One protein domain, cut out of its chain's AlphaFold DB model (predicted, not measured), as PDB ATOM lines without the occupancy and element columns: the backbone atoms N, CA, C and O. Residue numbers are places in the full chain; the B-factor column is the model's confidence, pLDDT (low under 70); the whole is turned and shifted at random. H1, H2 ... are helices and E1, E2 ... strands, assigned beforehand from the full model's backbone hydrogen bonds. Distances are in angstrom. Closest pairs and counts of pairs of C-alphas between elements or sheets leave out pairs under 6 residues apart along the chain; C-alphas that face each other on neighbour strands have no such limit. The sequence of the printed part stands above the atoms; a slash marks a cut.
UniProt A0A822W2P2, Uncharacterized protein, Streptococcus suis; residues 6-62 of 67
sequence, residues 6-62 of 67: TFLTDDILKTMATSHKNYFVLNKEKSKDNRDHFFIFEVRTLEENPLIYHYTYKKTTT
ATOM      1  N   THR A   6      11.450 -16.742 -30.617       64.81
ATOM      2  CA  THR A   6      12.291 -17.574 -31.485       64.81
ATOM      3  C   THR A   6      13.308 -18.418 -30.717       64.81
ATOM      4  O   THR A   6      13.476 -19.594 -31.019       64.81
ATOM      5  N   PHE A   7      13.936 -17.878 -29.667       69.75
ATOM      6  CA  PHE A   7      14.898 -18.647 -28.869       69.75
ATOM      7  C   PHE A   7      14.224 -19.790 -28.109       69.75
ATOM      8  O   PHE A   7      14.792 -20.870 -27.977       69.75
ATOM      9  N   LEU A   8      12.998 -19.565 -27.632       78.56
ATOM     10  CA  LEU A   8      12.254 -20.589 -26.913       78.56
ATOM     11  C   LEU A   8      11.783 -21.699 -27.859       78.56
ATOM     12  O   LEU A   8      11.863 -22.869 -27.499       78.56
ATOM     13  N   THR A   9      11.317 -21.355 -29.063       81.00
ATOM     14  CA  THR A   9      10.904 -22.359 -30.053       81.00
ATOM     15  C   THR A   9      12.073 -23.227 -30.511       81.00
ATOM     16  O   THR A   9      11.912 -24.444 -30.603       81.00
ATOM     17  N   ASP A  10      13.253 -22.636 -30.714       85.44
ATOM     18  CA  ASP A  10      14.454 -23.376 -31.114       85.44
ATOM     19  C   ASP A  10      14.940 -24.304 -29.993       85.44
ATOM     20  O   ASP A  10      15.227 -25.478 -30.240       85.44
ATOM     21  N   ASP A  11      14.969 -23.817 -28.748       83.88
ATOM     22  CA  ASP A  11      15.337 -24.620 -27.577       83.88
ATOM     23  C   ASP A  11      14.367 -25.791 -27.364       83.88
ATOM     24  O   ASP A  11      14.807 -26.906 -27.060       83.88
ATOM     25  N   ILE A  12      13.060 -25.572 -27.563       87.19
ATOM     26  CA  ILE A  12      12.050 -26.636 -27.505       87.19
ATOM     27  C   ILE A  12      12.337 -27.679 -28.584       87.19
ATOM     28  O   ILE A  12      12.522 -28.849 -28.253       87.19
ATOM     29  N   LEU A  13      12.423 -27.281 -29.856       85.75
ATOM     30  CA  LEU A  13      12.620 -28.220 -30.963       85.75
ATOM     31  C   LEU A  13      13.925 -29.009 -30.820       85.75
ATOM     32  O   LEU A  13      13.922 -30.234 -30.953       85.75
ATOM     33  N   LYS A  14      15.022 -28.333 -30.467       88.31
ATOM     34  CA  LYS A  14      16.323 -28.968 -30.232       88.31
ATOM     35  C   LYS A  14      16.263 -29.980 -29.089       88.31
ATOM     36  O   LYS A  14      16.795 -31.084 -29.214       88.31
ATOM     37  N   THR A  15      15.609 -29.633 -27.983       88.06
ATOM     38  CA  THR A  15      15.467 -30.531 -26.827       88.06
ATOM     39  C   THR A  15      14.611 -31.748 -27.167       88.06
ATOM     40  O   THR A  15      14.977 -32.874 -26.830       88.06
ATOM     41  N   MET A  16      13.491 -31.550 -27.862       86.62
ATOM     42  CA  MET A  16      12.587 -32.637 -28.247       86.62
ATOM     43  C   MET A  16      13.266 -33.609 -29.224       86.62
ATOM     44  O   MET A  16      13.205 -34.818 -29.020       86.62
ATOM     45  N   ALA A  17      14.009 -33.089 -30.208       85.12
ATOM     46  CA  ALA A  17      14.741 -33.900 -31.182       85.12
ATOM     47  C   ALA A  17      15.897 -34.714 -30.568       85.12
ATOM     48  O   ALA A  17      16.213 -35.797 -31.048       85.12
ATOM     49  N   THR A  18      16.543 -34.205 -29.513       87.88
ATOM     50  CA  THR A  18      17.715 -34.858 -28.894       87.88
ATOM     51  C   THR A  18      17.353 -35.797 -27.745       87.88
ATOM     52  O   THR A  18      17.973 -36.845 -27.579       87.88
ATOM     53  N   SER A  19      16.355 -35.439 -26.935       81.31
ATOM     54  CA  SER A  19      16.045 -36.159 -25.695       81.31
ATOM     55  C   SER A  19      15.191 -37.411 -25.891       81.31
ATOM     56  O   SER A  19      15.118 -38.218 -24.968       81.31
ATOM     57  N   HIS A  20      14.537 -37.569 -27.050       73.31
ATOM     58  CA  HIS A  20      13.518 -38.603 -27.306       73.31
ATOM     59  C   HIS A  20      12.374 -38.607 -26.274       73.31
ATOM     60  O   HIS A  20      11.641 -39.586 -26.133       73.31
ATOM     61  N   LYS A  21      12.212 -37.510 -25.526       86.12
ATOM     62  CA  LYS A  21      11.132 -37.318 -24.564       86.12
ATOM     63  C   LYS A  21      10.008 -36.546 -25.224       86.12
ATOM     64  O   LYS A  21      10.223 -35.690 -26.074       86.12
ATOM     65  N   ASN A  22       8.793 -36.800 -24.766       89.38
ATOM     66  CA  ASN A  22       7.606 -36.097 -25.226       89.38
ATOM     67  C   ASN A  22       7.312 -34.829 -24.402       89.38
ATOM     68  O   ASN A  22       6.173 -34.367 -24.372       89.38
ATOM     69  N   TYR A  23       8.304 -34.273 -23.704       90.94
ATOM     70  CA  TYR A  23       8.123 -33.073 -22.901       90.94
ATOM     71  C   TYR A  23       9.356 -32.169 -22.898       90.94
ATOM     72  O   TYR A  23      10.491 -32.640 -22.935       90.94
ATOM     73  N   PHE A  24       9.111 -30.865 -22.784       91.19
ATOM     74  CA  PHE A  24      10.125 -29.831 -22.591       91.19
ATOM     75  C   PHE A  24      10.016 -29.249 -21.179       91.19
ATOM     76  O   PHE A  24       8.909 -29.065 -20.671       91.19
ATOM     77  N   VAL A  25      11.156 -28.944 -20.555       90.88
ATOM     78  CA  VAL A  25      11.204 -28.348 -19.214       90.88
ATOM     79  C   VAL A  25      11.730 -26.924 -19.304       90.88
ATOM     80  O   VAL A  25      12.871 -26.699 -19.706       90.88
ATOM     81  N   LEU A  26      10.910 -25.963 -18.883       89.81
ATOM     82  CA  LEU A  26      11.384 -24.628 -18.541       89.81
ATOM     83  C   LEU A  26      11.765 -24.642 -17.064       89.81
ATOM     84  O   LEU A  26      10.885 -24.651 -16.204       89.81
ATOM     85  N   ASN A  27      13.067 -24.663 -16.786       89.50
ATOM     86  CA  ASN A  27      13.558 -24.678 -15.411       89.50
ATOM     87  C   ASN A  27      13.160 -23.397 -14.669       89.50
ATOM     88  O   ASN A  27      13.080 -22.315 -15.267       89.50
ATOM     89  N   LYS A  28      12.986 -23.512 -13.353       90.75
ATOM     90  CA  LYS A  28      12.597 -22.422 -12.454       90.75
ATOM     91  C   LYS A  28      13.442 -21.162 -12.614       90.75
ATOM     92  O   LYS A  28      12.881 -20.074 -12.572       90.75
ATOM     93  N   GLU A  29      14.742 -21.289 -12.885       90.56
ATOM     94  CA  GLU A  29      15.669 -20.162 -13.051       90.56
ATOM     95  C   GLU A  29      15.349 -19.317 -14.292       90.56
ATOM     96  O   GLU A  29      15.692 -18.139 -14.354       90.56
ATOM     97  N   LYS A  30      14.701 -19.924 -15.293       84.56
ATOM     98  CA  LYS A  30      14.249 -19.263 -16.524       84.56
ATOM     99  C   LYS A  30      12.758 -18.908 -16.488       84.56
ATOM    100  O   LYS A  30      12.271 -18.222 -17.387       84.56
ATOM    101  N   SER A  31      12.029 -19.378 -15.479       87.00
ATOM    102  CA  SER A  31      10.612 -19.079 -15.273       87.00
ATOM    103  C   SER A  31      10.428 -17.754 -14.524       87.00
ATOM    104  O   SER A  31      11.284 -17.342 -13.746       87.00
ATOM    105  N   LYS A  32       9.291 -17.080 -14.723       88.00
ATOM    106  CA  LYS A  32       8.972 -15.850 -13.972       88.00
ATOM    107  C   LYS A  32       8.432 -16.121 -12.567       88.00
ATOM    108  O   LYS A  32       8.511 -15.246 -11.713       88.00
ATOM    109  N   ASP A  33       7.847 -17.292 -12.346       90.94
ATOM    110  CA  ASP A  33       7.212 -17.700 -11.090       90.94
ATOM    111  C   ASP A  33       8.121 -18.583 -10.218       90.94
ATOM    112  O   ASP A  33       7.681 -19.065  -9.175       90.94
ATOM    113  N   ASN A  34       9.385 -18.764 -10.618       90.94
ATOM    114  CA  ASN A  34      10.382 -19.612  -9.961       90.94
ATOM    115  C   ASN A  34       9.923 -21.072  -9.798       90.94
ATOM    116  O   ASN A  34      10.191 -21.705  -8.773       90.94
ATOM    117  N   ARG A  35       9.242 -21.617 -10.812       91.50
ATOM    118  CA  ARG A  35       8.782 -23.010 -10.853       91.50
ATOM    119  C   ARG A  35       9.243 -23.701 -12.122       91.50
ATOM    120  O   ARG A  35       9.361 -23.082 -13.174       91.50
ATOM    121  N   ASP A  36       9.459 -25.004 -12.021       92.25
ATOM    122  CA  ASP A  36       9.680 -25.825 -13.203       92.25
ATOM    123  C   ASP A  36       8.350 -26.013 -13.935       92.25
ATOM    124  O   ASP A  36       7.346 -26.403 -13.335       92.25
ATOM    125  N   HIS A  37       8.336 -25.736 -15.239       91.25
ATOM    126  CA  HIS A  37       7.172 -25.966 -16.093       91.25
ATOM    127  C   HIS A  37       7.468 -27.078 -17.081       91.25
ATOM    128  O   HIS A  37       8.421 -27.007 -17.857       91.25
ATOM    129  N   PHE A  38       6.606 -28.085 -17.082       92.12
ATOM    130  CA  PHE A  38       6.662 -29.226 -17.978       92.12
ATOM    131  C   PHE A  38       5.634 -29.027 -19.085       92.12
ATOM    132  O   PHE A  38       4.429 -29.130 -18.851       92.12
ATOM    133  N   PHE A  39       6.115 -28.755 -20.292       91.69
ATOM    134  CA  PHE A  39       5.304 -28.669 -21.500       91.69
ATOM    135  C   PHE A  39       5.226 -30.059 -22.117       91.69
ATOM    136  O   PHE A  39       6.243 -30.601 -22.542       91.69
ATOM    137  N   ILE A  40       4.035 -30.652 -22.130       92.62
ATOM    138  CA  ILE A  40       3.804 -32.020 -22.596       92.62
ATOM    139  C   ILE A  40       3.300 -31.997 -24.035       92.62
ATOM    140  O   ILE A  40       2.364 -31.264 -24.373       92.62
ATOM    141  N   PHE A  41       3.874 -32.869 -24.854       92.12
ATOM    142  CA  PHE A  41       3.546 -33.053 -26.255       92.12
ATOM    143  C   PHE A  41       3.106 -34.494 -26.514       92.12
ATOM    144  O   PHE A  41       3.526 -35.448 -25.857       92.12
ATOM    145  N   GLU A  42       2.242 -34.652 -27.502       92.75
ATOM    146  CA  GLU A  42       2.048 -35.916 -28.193       92.75
ATOM    147  C   GLU A  42       3.004 -35.963 -29.382       92.75
ATOM    148  O   GLU A  42       3.102 -34.987 -30.125       92.75
ATOM    149  N   VAL A  43       3.704 -37.085 -29.539       90.81
ATOM    150  CA  VAL A  43       4.658 -37.302 -30.630       90.81
ATOM    151  C   VAL A  43       4.095 -38.375 -31.543       90.81
ATOM    152  O   VAL A  43       3.743 -39.457 -31.074       90.81
ATOM    153  N   ARG A  44       3.996 -38.076 -32.836       90.81
ATOM    154  CA  ARG A  44       3.576 -39.036 -33.860       90.81
ATOM    155  C   ARG A  44       4.514 -38.959 -35.053       90.81
ATOM    156  O   ARG A  44       4.949 -37.871 -35.423       90.81
ATOM    157  N   THR A  45       4.797 -40.100 -35.661       89.25
ATOM    158  CA  THR A  45       5.407 -40.170 -36.989       89.25
ATOM    159  C   THR A  45       4.308 -40.286 -38.038       89.25
ATOM    160  O   THR A  45       3.205 -40.756 -37.747       89.25
ATOM    161  N   LEU A  46       4.577 -39.814 -39.252       84.31
ATOM    162  CA  LEU A  46       3.683 -40.045 -40.383       84.31
ATOM    163  C   LEU A  46       4.014 -41.401 -41.004       84.31
ATOM    164  O   LEU A  46       5.187 -41.700 -41.220       84.31
ATOM    165  N   GLU A  47       2.999 -42.197 -41.331       83.38
ATOM    166  CA  GLU A  47       3.203 -43.479 -42.024       83.38
ATOM    167  C   GLU A  47       3.877 -43.279 -43.389       83.38
ATOM    168  O   GLU A  47       4.759 -44.041 -43.771       83.38
ATOM    169  N   GLU A  48       3.522 -42.194 -44.081       89.06
ATOM    170  CA  GLU A  48       4.091 -41.806 -45.376       89.06
ATOM    171  C   GLU A  48       5.562 -41.377 -45.280       89.06
ATOM    172  O   GLU A  48       6.308 -41.486 -46.254       89.06
ATOM    173  N   ASN A  49       5.995 -40.874 -44.119       87.88
ATOM    174  CA  ASN A  49       7.370 -40.443 -43.904       87.88
ATOM    175  C   ASN A  49       7.786 -40.599 -42.429       87.88
ATOM    176  O   ASN A  49       7.615 -39.665 -41.633       87.88
ATOM    177  N   PRO A  50       8.394 -41.741 -42.056       84.62
ATOM    178  CA  PRO A  50       8.785 -42.017 -40.676       84.62
ATOM    179  C   PRO A  50       9.949 -41.144 -40.179       84.62
ATOM    180  O   PRO A  50      10.272 -41.184 -38.994       84.62
ATOM    181  N   LEU A  51      10.579 -40.348 -41.052       86.50
ATOM    182  CA  LEU A  51      11.629 -39.397 -40.672       86.50
ATOM    183  C   LEU A  51      11.057 -38.079 -40.129       86.50
ATOM    184  O   LEU A  51      11.793 -37.296 -39.528       86.50
ATOM    185  N   ILE A  52       9.760 -37.821 -40.332       87.44
ATOM    186  CA  ILE A  52       9.084 -36.617 -39.846       87.44
ATOM    187  C   ILE A  52       8.394 -36.920 -38.518       87.44
ATOM    188  O   ILE A  52       7.509 -37.773 -38.433       87.44
ATOM    189  N   TYR A  53       8.758 -36.151 -37.493       87.44
ATOM    190  CA  TYR A  53       8.127 -36.185 -36.178       87.44
ATOM    191  C   TYR A  53       7.201 -34.983 -36.005       87.44
ATOM    192  O   TYR A  53       7.644 -33.833 -36.020       87.44
ATOM    193  N   HIS A  54       5.916 -35.250 -35.790       89.25
ATOM    194  CA  HIS A  54       4.934 -34.248 -35.405       89.25
ATOM    195  C   HIS A  54       4.813 -34.172 -33.886       89.25
ATOM    196  O   HIS A  54       4.480 -35.156 -33.227       89.25
ATOM    197  N   TYR A  55       5.032 -32.971 -33.350       88.81
ATOM    198  CA  TYR A  55       4.876 -32.652 -31.936       88.81
ATOM    199  C   TYR A  55       3.630 -31.791 -31.748       88.81
ATOM    200  O   TYR A  55       3.598 -30.627 -32.140       88.81
ATOM    201  N   THR A  56       2.588 -32.347 -31.138       91.19
ATOM    202  CA  THR A  56       1.360 -31.611 -30.819       91.19
ATOM    203  C   THR A  56       1.350 -31.260 -29.341       91.19
ATOM    204  O   THR A  56       1.332 -32.150 -28.492       91.19
ATOM    205  N   TYR A  57       1.340 -29.967 -29.019       91.81
ATOM    206  CA  TYR A  57       1.215 -29.511 -27.636       91.81
ATOM    207  C   TYR A  57      -0.102 -30.002 -27.020       91.81
ATOM    208  O   TYR A  57      -1.164 -29.904 -27.636       91.81
ATOM    209  N   LYS A  58      -0.032 -30.540 -25.800       94.69
ATOM    210  CA  LYS A  58      -1.203 -31.030 -25.060       94.69
ATOM    211  C   LYS A  58      -1.524 -30.159 -23.861       94.69
ATOM    212  O   LYS A  58      -2.655 -29.705 -23.726       94.69
ATOM    213  N   LYS A  59      -0.559 -29.982 -22.959       93.44
ATOM    214  CA  LYS A  59      -0.757 -29.245 -21.705       93.44
ATOM    215  C   LYS A  59       0.566 -28.840 -21.072       93.44
ATOM    216  O   LYS A  59       1.597 -29.449 -21.352       93.44
ATOM    217  N   THR A  60       0.484 -27.907 -20.132       93.00
ATOM    218  CA  THR A  60       1.571 -27.554 -19.220       93.00
ATOM    219  C   THR A  60       1.188 -27.933 -17.797       93.00
ATOM    220  O   THR A  60       0.033 -27.792 -17.398       93.00
ATOM    221  N   THR A  61       2.152 -28.433 -17.033       92.75
ATOM    222  CA  THR A  61       2.011 -28.710 -15.600       92.75
ATOM    223  C   THR A  61       3.256 -28.231 -14.864       92.75
ATOM    224  O   THR A  61       4.337 -28.208 -15.441       92.75
ATOM    225  N   THR A  62       3.122 -27.865 -13.594       91.50
ATOM    226  CA  THR A  62       4.255 -27.518 -12.719       91.50
ATOM    227  C   THR A  62       4.755 -28.710 -11.900       91.50
ATOM    228  O   THR A  62       5.656 -28.586 -11.078       91.50
TER     229      THR A  62
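This is residues 6 to 62 of the 67 residues of an uncharacterized protein of Streptococcus suis (UniProt A0A822W2P2). A long, narrow hairpin of two strands, E2 and E3, makes the length of this domain; the short strand E1 lies beside the first part of E2, and one helix, H1, packs on the E1 side of this small sheet. Look through 57 printed residues for one named helix and then three named strands, H1 E1 E2 E3. The sheet runs E1 E2 E3, antiparallel throughout, and the class is mixed, helices and strands. The whole is only just loose, close to compact, with a radius of gyration of the C-alphas of 12.6 A and spans of 42 by 20 by 18 A.

Find C-alpha 6 at (12.291, -17.574, -31.485); from there H1, residues 6 to 19, runs 19.8 A. E1, residues 23 to 26, follows and is 10.0 A long. Begin E2, residues 37 to 46, at C-alpha 37 (7.172, -25.966, -16.093) and go 28.3 A. E3, residues 49 to 61, covers 31.1 A, bends by 55 degrees at residue 52 and ends at C-alpha 61 (2.011, -28.710, -15.600).

The strands form a meander, each the antiparallel neighbour of the one before. In the hairpin E1 and E2, at 151 degrees, N 24 and O 39 are 2.9 A apart, within hydrogen-bond range. In the hairpin E2 and E3, at 154 degrees, look at N 42 and O 56, 2.8 A, and N 54 and O 44, 2.8 A. H1 is on the sheet, at the sheet's level, with a height over the sheet of 2.9 A. Its closest C-alphas to E1 are those of Ile 12 and Phe 24, 6.2 A apart. H1 and E3 are near each other, with 5 pairs of C-alphas within 10 A. In H1 every O i to N i+4 pair is within hydrogen-bond range.

The C-alphas farthest apart, those of Asn 34 and Glu 48, are 42.3 A apart. The printed part has no cut, and no link is long. Mean pLDDT of the printed part is 87.8; residues 6 to 7 are under 70.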